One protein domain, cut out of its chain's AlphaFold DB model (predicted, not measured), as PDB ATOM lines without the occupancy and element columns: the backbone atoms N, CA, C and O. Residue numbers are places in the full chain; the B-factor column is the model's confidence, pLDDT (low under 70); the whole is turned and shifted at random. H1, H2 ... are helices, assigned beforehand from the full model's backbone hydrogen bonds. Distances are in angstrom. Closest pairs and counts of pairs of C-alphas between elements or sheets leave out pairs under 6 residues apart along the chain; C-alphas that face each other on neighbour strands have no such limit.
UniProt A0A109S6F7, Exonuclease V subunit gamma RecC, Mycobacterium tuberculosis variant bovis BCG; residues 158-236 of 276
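AT A GLANCE: This is residues 158 to 236 of the 276 residues of the protein "Exonuclease V subunit gamma RecC" of Mycobacterium tuberculosis variant bovis BCG (UniProt A0A109S6F7). With little regular structure, this is a helical hairpin, H1 and H2 side by side, with two short helices, H3 and H4, set among loops. The last stretch, residues 216 to 236, loops out and folds back. The printed part has 79 residues, under half (31) in the named helices H1, H2, H3, H4, in that order; all helix, compact, radius of gyration of the C-alphas 12.2 A, spans 35 by 27 by 17 A.

IN THESE COORDINATES: Find C-alpha 163 at (175.902, 213.112, 210.859); from there H1, residues 163 to 174, runs 16.4 A. Next come H2, residues 180 to 187, 10.4 A; H3, residues 200 to 206, 10.2 A; and H4, residues 212 to 215, 6.0 A, ending at (182.079, 203.654, 206.959).

HOW THE PARTS SIT: In the hairpin, H1 and H2 touch, closest at C-alphas 165 and 183, 4.6 A, at a shallow tilt of 18 degrees, opposite ways. H4 is close but not clearly touching H2, closest C-alphas 184 and 212, 6.1 A. H3 is apart from H1 and H2. Every O i to N i+4 pair in H1, H2 and H3 is within hydrogen-bond range; H4 is too short for one.

THE WHOLE: C-alphas 192 and 221, the farthest apart, are 38.9 A apart. The printed part has no cut; the H2 to H3 link is long. Residues 233, 235 and 236 have pLDDT under 70.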
ATOM      1  N   PRO A 158     186.318 205.819 217.004       89.69
ATOM      2  CA  PRO A 158     185.546 206.655 216.091       89.69
ATOM      3  C   PRO A 158     184.344 205.897 215.508       89.69
ATOM      4  O   PRO A 158     184.506 204.912 214.787       89.69
ATOM      5  N   LEU A 159     183.127 206.374 215.786       87.62
ATOM      6  CA  LEU A 159     181.912 205.791 215.213       87.62
ATOM      7  C   LEU A 159     181.819 206.092 213.715       87.62
ATOM      8  O   LEU A 159     181.906 207.267 213.347       87.62
ATOM      9  N   PRO A 160     181.514 205.102 212.857       86.50
ATOM     10  CA  PRO A 160     181.260 205.311 211.431       86.50
ATOM     11  C   PRO A 160     179.864 205.922 211.185       86.50
ATOM     12  O   PRO A 160     179.112 205.466 210.329       86.50
ATOM     13  N   LEU A 161     179.506 206.969 211.939       86.25
ATOM     14  CA  LEU A 161     178.217 207.660 211.871       86.25
ATOM     15  C   LEU A 161     178.354 209.181 211.626       86.25
ATOM     16  O   LEU A 161     177.896 209.984 212.450       86.25
ATOM     17  N   PRO A 162     178.971 209.629 210.510       90.12
ATOM     18  CA  PRO A 162     179.004 211.045 210.158       90.12
ATOM     19  C   PRO A 162     177.591 211.596 209.987       90.12
ATOM     20  O   PRO A 162     176.774 211.060 209.240       90.12
ATOM     21  N   LEU A 163     177.288 212.698 210.668       87.69
ATOM     22  CA  LEU A 163     175.902 213.112 210.859       87.69
ATOM     23  C   LEU A 163     175.141 213.422 209.554       87.69
ATOM     24  O   LEU A 163     173.939 213.146 209.483       87.69
ATOM     25  N   LYS A 164     175.775 214.014 208.526       88.94
ATOM     26  CA  LYS A 164     175.068 214.271 207.258       88.94
ATOM     27  C   LYS A 164     174.927 212.983 206.458       88.94
ATOM     28  O   LYS A 164     173.832 212.717 205.965       88.94
ATOM     29  N   THR A 165     175.997 212.198 206.381       91.75
ATOM     30  CA  THR A 165     176.036 210.900 205.698       91.75
ATOM     31  C   THR A 165     175.003 209.925 206.258       91.75
ATOM     32  O   THR A 165     174.156 209.447 205.507       91.75
ATOM     33  N   SER A 166     174.986 209.700 207.574       88.31
ATOM     34  CA  SER A 166     174.021 208.811 208.234       88.31
ATOM     35  C   SER A 166     172.586 209.312 208.089       88.31
ATOM     36  O   SER A 166     171.670 208.524 207.877       88.31
ATOM     37  N   CYS A 167     172.361 210.631 208.134       87.12
ATOM     38  CA  CYS A 167     171.025 211.176 207.894       87.12
ATOM     39  C   CYS A 167     170.559 210.944 206.449       87.12
ATOM     40  O   CYS A 167     169.371 210.713 206.235       87.12
ATOM     41  N   ALA A 168     171.456 211.036 205.464       89.38
ATOM     42  CA  ALA A 168     171.140 210.748 204.068       89.38
ATOM     43  C   ALA A 168     170.855 209.253 203.850       89.38
ATOM     44  O   ALA A 168     169.878 208.923 203.182       89.38
ATOM     45  N   TRP A 169     171.637 208.377 204.490       89.12
ATOM     46  CA  TRP A 169     171.416 206.929 204.504       89.12
ATOM     47  C   TRP A 169     170.036 206.571 205.067       89.12
ATOM     48  O   TRP A 169     169.215 205.963 204.382       89.12
ATOM     49  N   ALA A 170     169.735 207.026 206.288       85.25
ATOM     50  CA  ALA A 170     168.465 206.748 206.959       85.25
ATOM     51  C   ALA A 170     167.257 207.309 206.188       85.25
ATOM     52  O   ALA A 170     166.193 206.692 206.146       85.25
ATOM     53  N   GLN A 171     167.416 208.476 205.559       85.25
ATOM     54  CA  GLN A 171     166.388 209.077 204.714       85.25
ATOM     55  C   GLN A 171     166.091 208.211 203.484       85.25
ATOM     56  O   GLN A 171     164.926 207.951 203.204       85.25
ATOM     57  N   ALA A 172     167.125 207.751 202.778       89.12
ATOM     58  CA  ALA A 172     166.969 206.907 201.598       89.12
ATOM     59  C   ALA A 172     166.332 205.554 201.942       89.12
ATOM     60  O   ALA A 172     165.370 205.162 201.289       89.12
ATOM     61  N   ARG A 173     166.776 204.910 203.033       84.88
ATOM     62  CA  ARG A 173     166.163 203.674 203.550       84.88
ATOM     63  C   ARG A 173     164.672 203.835 203.817       84.88
ATOM     64  O   ARG A 173     163.877 203.008 203.384       84.88
ATOM     65  N   ARG A 174     164.285 204.920 204.493       83.44
ATOM     66  CA  ARG A 174     162.874 205.213 204.773       83.44
ATOM     67  C   ARG A 174     162.056 205.403 203.502       83.44
ATOM     68  O   ARG A 174     160.906 204.981 203.450       83.44
ATOM     69  N   ASP A 175     162.637 206.053 202.503       85.31
ATOM     70  CA  ASP A 175     161.974 206.331 201.232       85.31
ATOM     71  C   ASP A 175     162.022 205.117 200.269       85.31
ATOM     72  O   ASP A 175     161.630 205.234 199.105       85.31
ATOM     73  N   GLY A 176     162.514 203.957 200.732       87.19
ATOM     74  CA  GLY A 176     162.646 202.732 199.937       87.19
ATOM     75  C   GLY A 176     163.682 202.831 198.812       87.19
ATOM     76  O   GLY A 176     163.588 202.101 197.831       87.19
ATOM     77  N   GLN A 177     164.631 203.761 198.921       90.06
ATOM     78  CA  GLN A 177     165.669 204.025 197.925       90.06
ATOM     79  C   GLN A 177     167.002 203.388 198.321       90.06
ATOM     80  O   GLN A 177     167.265 203.147 199.502       90.06
ATOM     81  N   ASP A 178     167.877 203.191 197.333       91.06
ATOM     82  CA  ASP A 178     169.271 202.817 197.569       91.06
ATOM     83  C   ASP A 178     169.980 203.905 198.412       91.06
ATOM     84  O   ASP A 178     170.067 205.063 197.980       91.06
ATOM     85  N   PRO A 179     170.478 203.576 199.621       90.50
ATOM     86  CA  PRO A 179     171.104 204.557 200.495       90.50
ATOM     87  C   PRO A 179     172.555 204.891 200.132       90.50
ATOM     88  O   PRO A 179     173.064 205.917 200.599       90.50
ATOM     89  N   TYR A 180     173.221 204.088 199.294       92.88
ATOM     90  CA  TYR A 180     174.639 204.271 198.980       92.88
ATOM     91  C   TYR A 180     174.923 205.588 198.234       92.88
ATOM     92  O   TYR A 180     175.784 206.343 198.702       92.88
ATOM     93  N   PRO A 181     174.228 205.937 197.128       95.12
ATOM     94  CA  PRO A 181     174.494 207.178 196.401       95.12
ATOM     95  C   PRO A 181     174.333 208.459 197.243       95.12
ATOM     96  O   PRO A 181     175.286 209.243 197.294       95.12
ATOM     97  N   PRO A 182     173.204 208.704 197.950       92.38
ATOM     98  CA  PRO A 182     173.027 209.945 198.705       92.38
ATOM     99  C   PRO A 182     173.947 210.038 199.930       92.38
ATOM    100  O   PRO A 182     174.371 211.138 200.298       92.38
ATOM    101  N   ALA A 183     174.294 208.907 200.555       92.00
ATOM    102  CA  ALA A 183     175.269 208.878 201.641       92.00
ATOM    103  C   ALA A 183     176.679 209.204 201.133       92.00
ATOM    104  O   ALA A 183     177.336 210.092 201.684       92.00
ATOM    105  N   ARG A 184     177.115 208.578 200.031       95.31
ATOM    106  CA  ARG A 184     178.408 208.868 199.391       95.31
ATOM    107  C   ARG A 184     178.520 210.344 198.999       95.31
ATOM    108  O   ARG A 184     179.548 210.964 199.261       95.31
ATOM    109  N   GLU A 185     177.452 210.935 198.457       94.25
ATOM    110  CA  GLU A 185     177.405 212.355 198.069       94.25
ATOM    111  C   GLU A 185     177.536 213.324 199.264       94.25
ATOM    112  O   GLU A 185     177.972 214.471 199.109       94.25
ATOM    113  N   CYS A 186     177.112 212.893 200.457       92.75
ATOM    114  CA  CYS A 186     177.270 213.653 201.698       92.75
ATOM    115  C   CYS A 186     178.655 213.469 202.319       92.75
ATOM    116  O   CYS A 186     179.185 214.416 202.901       92.75
ATOM    117  N   TRP A 187     179.229 212.272 202.187       95.44
ATOM    118  CA  TRP A 187     180.556 211.958 202.692       95.44
ATOM    119  C   TRP A 187     181.651 212.680 201.915       95.44
ATOM    120  O   TRP A 187     182.480 213.330 202.535       95.44
ATOM    121  N   GLN A 188     181.635 212.604 200.584       95.25
ATOM    122  CA  GLN A 188     182.758 213.026 199.748       95.25
ATOM    123  C   GLN A 188     182.783 214.537 199.492       95.25
ATOM    124  O   GLN A 188     181.791 215.141 199.063       95.25
ATOM    125  N   THR A 189     183.956 215.139 199.670       92.94
ATOM    126  CA  THR A 189     184.225 216.512 199.237       92.94
ATOM    127  C   THR A 189     184.232 216.623 197.718       92.94
ATOM    128  O   THR A 189     184.796 215.794 197.007       92.94
ATOM    129  N   ASN A 190     183.626 217.693 197.203       90.75
ATOM    130  CA  ASN A 190     183.641 218.022 195.781       90.75
ATOM    131  C   ASN A 190     183.981 219.502 195.544       90.75
ATOM    132  O   ASN A 190     184.036 220.305 196.474       90.75
ATOM    133  N   ARG A 191     184.150 219.889 194.271       90.31
ATOM    134  CA  ARG A 191     184.551 221.251 193.861       90.31
ATOM    135  C   ARG A 191     183.636 222.387 194.343       90.31
ATOM    136  O   ARG A 191     184.038 223.543 194.298       90.31
ATOM    137  N   PHE A 192     182.401 222.089 194.748       86.56
ATOM    138  CA  PHE A 192     181.409 223.086 195.153       86.56
ATOM    139  C   PHE A 192     181.153 223.124 196.659       86.56
ATOM    140  O   PHE A 192     180.616 224.118 197.158       86.56
ATOM    141  N   ARG A 193     181.450 222.041 197.385       85.62
ATOM    142  CA  ARG A 193     181.175 221.937 198.820       85.62
ATOM    143  C   ARG A 193     182.074 220.897 199.503       85.62
ATOM    144  O   ARG A 193     182.285 219.827 198.928       85.62
ATOM    145  N   PRO A 194     182.504 221.163 200.748       90.81
ATOM    146  CA  PRO A 194     183.127 220.145 201.582       90.81
ATOM    147  C   PRO A 194     182.100 219.074 201.977       90.81
ATOM    148  O   PRO A 194     180.934 219.383 202.276       90.81
ATOM    149  N   GLY A 195     182.548 217.824 201.945       92.56
ATOM    150  CA  GLY A 195     181.840 216.653 202.439       92.56
ATOM    151  C   GLY A 195     181.966 216.521 203.953       92.56
ATOM    152  O   GLY A 195     182.443 217.425 204.643       92.56
ATOM    153  N   ASP A 196     181.484 215.407 204.492       92.94
ATOM    154  CA  ASP A 196     181.793 215.045 205.872       92.94
ATOM    155  C   ASP A 196     183.257 214.565 206.005       92.94
ATOM    156  O   ASP A 196     183.844 214.795 207.055       92.94
ATOM    157  N   ASP A 197     183.884 214.014 204.962       94.25
ATOM    158  CA  ASP A 197     185.294 213.570 204.936       94.25
ATOM    159  C   ASP A 197     186.328 214.663 205.279       94.25
ATOM    160  O   ASP A 197     187.398 214.357 205.800       94.25
ATOM    161  N   ASP A 198     186.004 215.934 205.031       94.50
ATOM    162  CA  ASP A 198     186.855 217.104 205.303       94.50
ATOM    163  C   ASP A 198     186.675 217.673 206.725       94.50
ATOM    164  O   ASP A 198     187.396 218.571 207.163       94.50
ATOM    165  N   ALA A 199     185.713 217.161 207.504       93.00
ATOM    166  CA  ALA A 199     185.524 217.623 208.875       93.00
ATOM    167  C   ALA A 199     186.751 217.265 209.742       93.00
ATOM    168  O   ALA A 199     187.164 216.104 209.742       93.00
ATOM    169  N   PRO A 200     187.290 218.184 210.576       94.94
ATOM    170  CA  PRO A 200     188.528 217.939 211.329       94.94
ATOM    171  C   PRO A 200     188.527 216.663 212.182       94.94
ATOM    172  O   PRO A 200     189.551 215.998 212.311       94.94
ATOM    173  N   ALA A 201     187.372 216.304 212.753       92.38
ATOM    174  CA  ALA A 201     187.217 215.073 213.524       92.38
ATOM    175  C   ALA A 201     187.324 213.813 212.649       92.38
ATOM    176  O   ALA A 201     187.939 212.836 213.065       92.38
ATOM    177  N   HIS A 202     186.772 213.842 211.434       94.25
ATOM    178  CA  HIS A 202     186.817 212.715 210.505       94.25
ATOM    179  C   HIS A 202     188.197 212.580 209.857       94.25
ATOM    180  O   HIS A 202     188.722 211.473 209.790       94.25
ATOM    181  N   VAL A 203     188.838 213.700 209.501       96.12
ATOM    182  CA  VAL A 203     190.236 213.718 209.038       96.12
ATOM    183  C   VAL A 203     191.167 213.127 210.097       96.12
ATOM    184  O   VAL A 203     192.059 212.351 209.772       96.12
ATOM    185  N   ARG A 204     190.950 213.447 211.379       95.31
ATOM    186  CA  ARG A 204     191.724 212.862 212.481       95.31
ATOM    187  C   ARG A 204     191.467 211.363 212.664       95.31
ATOM    188  O   ARG A 204     192.389 210.653 213.042       95.31
ATOM    189  N   ALA A 205     190.238 210.903 212.441       94.25
ATOM    190  CA  ALA A 205     189.850 209.510 212.658       94.25
ATOM    191  C   ALA A 205     190.275 208.570 211.518       94.25
ATOM    192  O   ALA A 205     190.759 207.476 211.786       94.25
ATOM    193  N   TRP A 206     190.096 208.987 210.261       94.50
ATOM    194  CA  TRP A 206     190.277 208.123 209.085       94.50
ATOM    195  C   TRP A 206     191.282 208.659 208.059       94.50
ATOM    196  O   TRP A 206     191.552 207.992 207.064       94.50
ATOM    197  N   GLY A 207     191.861 209.836 208.298       95.25
ATOM    198  CA  GLY A 207     192.787 210.495 207.381       95.25
ATOM    199  C   GLY A 207     192.099 211.447 206.390       95.25
ATOM    200  O   GLY A 207     190.874 211.440 206.236       95.25
ATOM    201  N   PRO A 208     192.878 212.314 205.719       94.75
ATOM    202  CA  PRO A 208     192.346 213.278 204.761       94.75
ATOM    203  C   PRO A 208     191.770 212.574 203.527       94.75
ATOM    204  O   PRO A 208     192.444 211.750 202.912       94.75
ATOM    205  N   ARG A 209     190.546 212.954 203.127       89.94
ATOM    206  CA  ARG A 209     189.828 212.388 201.963       89.94
ATOM    207  C   ARG A 209     189.678 210.862 202.023       89.94
ATOM    208  O   ARG A 209     189.801 210.181 201.005       89.94
ATOM    209  N   ALA A 210     189.428 210.327 203.218       94.38
ATOM    210  CA  ALA A 210     189.186 208.903 203.410       94.38
ATOM    211  C   ALA A 210     188.031 208.401 202.510       94.38
ATOM    212  O   ALA A 210     187.015 209.093 202.364       94.38
ATOM    213  N   PRO A 211     188.158 207.210 201.896       94.12
ATOM    214  CA  PRO A 211     187.134 206.673 201.005       94.12
ATOM    215  C   PRO A 211     185.831 206.387 201.768       94.12
ATOM    216  O   PRO A 211     185.847 206.178 202.975       94.12
ATOM    217  N   PHE A 212     184.685 206.382 201.081       94.06
ATOM    218  CA  PHE A 212     183.372 206.163 201.720       94.06
ATOM    219  C   PHE A 212     183.278 204.788 202.399       94.06
ATOM    220  O   PHE A 212     182.605 204.612 203.412       94.06
ATOM    221  N   GLU A 213     184.021 203.834 201.860       93.31
ATOM    222  CA  GLU A 213     184.100 202.441 202.265       93.31
ATOM    223  C   GLU A 213     184.597 202.264 203.708       93.31
ATOM    224  O   GLU A 213     184.246 201.273 204.343       93.31
ATOM    225  N   VAL A 214     185.308 203.250 204.284       92.38
ATOM    226  CA  VAL A 214     185.704 203.216 205.709       92.38
ATOM    227  C   VAL A 214     184.501 203.202 206.660       92.38
ATOM    228  O   VAL A 214     184.630 202.791 207.811       92.38
ATOM    229  N   LEU A 215     183.324 203.632 206.189       90.75
ATOM    230  CA  LEU A 215     182.079 203.654 206.959       90.75
ATOM    231  C   LEU A 215     181.261 202.361 206.821       90.75
ATOM    232  O   LEU A 215     180.344 202.126 207.606       90.75
ATOM    233  N   LEU A 216     181.577 201.521 205.832       90.31
ATOM    234  CA  LEU A 216     180.766 200.365 205.430       90.31
ATOM    235  C   LEU A 216     181.164 199.058 206.131       90.31
ATOM    236  O   LEU A 216     180.779 197.977 205.690       90.31
ATOM    237  N   GLY A 217     181.936 199.133 207.218       85.56
ATOM    238  CA  GLY A 217     182.301 197.953 208.004       85.56
ATOM    239  C   GLY A 217     181.068 197.166 208.468       85.56
ATOM    240  O   GLY A 217     180.004 197.749 208.679       85.56
ATOM    241  N   LYS A 218     181.210 195.847 208.643       84.19
ATOM    242  CA  LYS A 218     180.124 194.988 209.146       84.19
ATOM    243  C   LYS A 218     179.732 195.374 210.580       84.19
ATOM    244  O   LYS A 218     180.634 195.697 211.364       84.19
ATOM    245  N   PRO A 219     178.434 195.337 210.939       81.88
ATOM    246  CA  PRO A 219     177.984 195.462 212.319       81.88
ATOM    247  C   PRO A 219     178.721 194.481 213.225       81.88
ATOM    248  O   PRO A 219     179.003 193.347 212.835       81.88
ATOM    249  N   ARG A 220     179.074 194.941 214.424       78.56
ATOM    250  CA  ARG A 220     179.578 194.068 215.486       78.56
ATOM    251  C   ARG A 220     178.407 193.453 216.249       78.56
ATOM    252  O   ARG A 220     177.300 193.971 216.173       78.56
ATOM    253  N   ALA A 221     178.698 192.430 217.051       75.25
ATOM    254  CA  ALA A 221     177.750 191.879 218.015       75.25
ATOM    255  C   ALA A 221     177.143 192.988 218.899       75.25
ATOM    256  O   ALA A 221     177.878 193.735 219.550       75.25
ATOM    257  N   GLY A 222     175.814 193.100 218.902       72.50
ATOM    258  CA  GLY A 222     175.041 194.137 219.598       72.50
ATOM    259  C   GLY A 222     174.882 195.454 218.822       72.50
ATOM    260  O   GLY A 222     174.296 196.412 219.330       72.50
ATOM    261  N   GLU A 223     175.416 195.536 217.605       72.75
ATOM    262  CA  GLU A 223     175.241 196.666 216.689       72.75
ATOM    263  C   GLU A 223     174.336 196.324 215.498       72.75
ATOM    264  O   GLU A 223     174.108 197.184 214.644       72.75
ATOM    265  N   GLU A 224     173.843 195.088 215.417       75.69
ATOM    266  CA  GLU A 224     172.987 194.627 214.335       75.69
ATOM    267  C   GLU A 224     171.635 195.337 214.354       75.69
ATOM    268  O   GLU A 224     170.941 195.404 215.370       75.69
ATOM    269  N   VAL A 225     171.235 195.833 213.188       73.00
ATOM    270  CA  VAL A 225     169.894 196.362 212.944       73.00
ATOM    271  C   VAL A 225     169.283 195.532 211.826       73.00
ATOM    272  O   VAL A 225     169.924 195.283 210.805       73.00
ATOM    273  N   ALA A 226     168.044 195.076 212.017       70.88
ATOM    274  CA  ALA A 226     167.353 194.272 211.016       70.88
ATOM    275  C   ALA A 226     167.305 195.012 209.663       70.88
ATOM    276  O   ALA A 226     166.833 196.145 209.584       70.88
ATOM    277  N   GLY A 227     167.800 194.365 208.604       75.75
ATOM    278  CA  GLY A 227     167.869 194.938 207.254       75.75
ATOM    279  C   GLY A 227     169.111 195.795 206.962       75.75
ATOM    280  O   GLY A 227     169.238 196.313 205.849       75.75
ATOM    281  N   GLU A 228     170.037 195.931 207.915       80.75
ATOM    282  CA  GLU A 228     171.289 196.668 207.738       80.75
ATOM    283  C   GLU A 228     172.508 195.745 207.779       80.75
ATOM    284  O   GLU A 228     172.762 195.034 208.746       80.75
ATOM    285  N   GLU A 229     173.302 195.803 206.713       81.75
ATOM    286  CA  GLU A 229     174.518 194.997 206.552       81.75
ATOM    287  C   GLU A 229     175.790 195.767 206.932       81.75
ATOM    288  O   GLU A 229     176.889 195.210 206.926       81.75
ATOM    289  N   THR A 230     175.656 197.058 207.255       83.88
ATOM    290  CA  THR A 230     176.778 197.968 207.514       83.88
ATOM    291  C   THR A 230     176.582 198.741 208.814       83.88
ATOM    292  O   THR A 230     175.457 199.057 209.208       83.88
ATOM    293  N   ARG A 231     177.687 199.119 209.464       80.94
ATOM    294  CA  ARG A 231     177.679 199.965 210.670       80.94
ATOM    295  C   ARG A 231     177.110 201.360 210.416       80.94
ATOM    296  O   ARG A 231     176.612 201.980 211.349       80.94
ATOM    297  N   LEU A 232     177.143 201.844 209.173       81.50
ATOM    298  CA  LEU A 232     176.548 203.129 208.796       81.50
ATOM    299  C   LEU A 232     175.015 203.129 208.929       81.50
ATOM    300  O   LEU A 232     174.425 204.171 209.222       81.50
ATOM    301  N   GLY A 233     174.386 201.961 208.757       68.44
ATOM    302  CA  GLY A 233     172.949 201.751 208.942       68.44
ATOM    303  C   GLY A 233     172.498 201.701 210.405       68.44
ATOM    304  O   GLY A 233     171.298 201.706 210.672       68.44
ATOM    305  N   ARG A 234     173.436 201.692 211.365       70.12
ATOM    306  CA  ARG A 234     173.158 201.599 212.804       70.12
ATOM    307  C   ARG A 234     172.631 202.920 213.360       70.12
ATOM    308  O   ARG A 234     173.355 203.685 214.002       70.12
ATOM    309  N   TRP A 235     171.363 203.203 213.107       64.06
ATOM    310  CA  TRP A 235     170.711 204.417 213.569       64.06
ATOM    311  C   TRP A 235     169.450 204.087 214.378       64.06
ATOM    312  O   TRP A 235     168.701 203.210 213.949       64.06
ATOM    313  N   PRO A 236     169.191 204.763 215.521       53.62
ATOM    314  CA  PRO A 236     168.055 204.441 216.381       53.62
ATOM    315  C   PRO A 236     166.735 204.458 215.594       53.62
ATOM    316  O   PRO A 236     166.464 205.458 214.901       53.62
TER     317      PRO A 236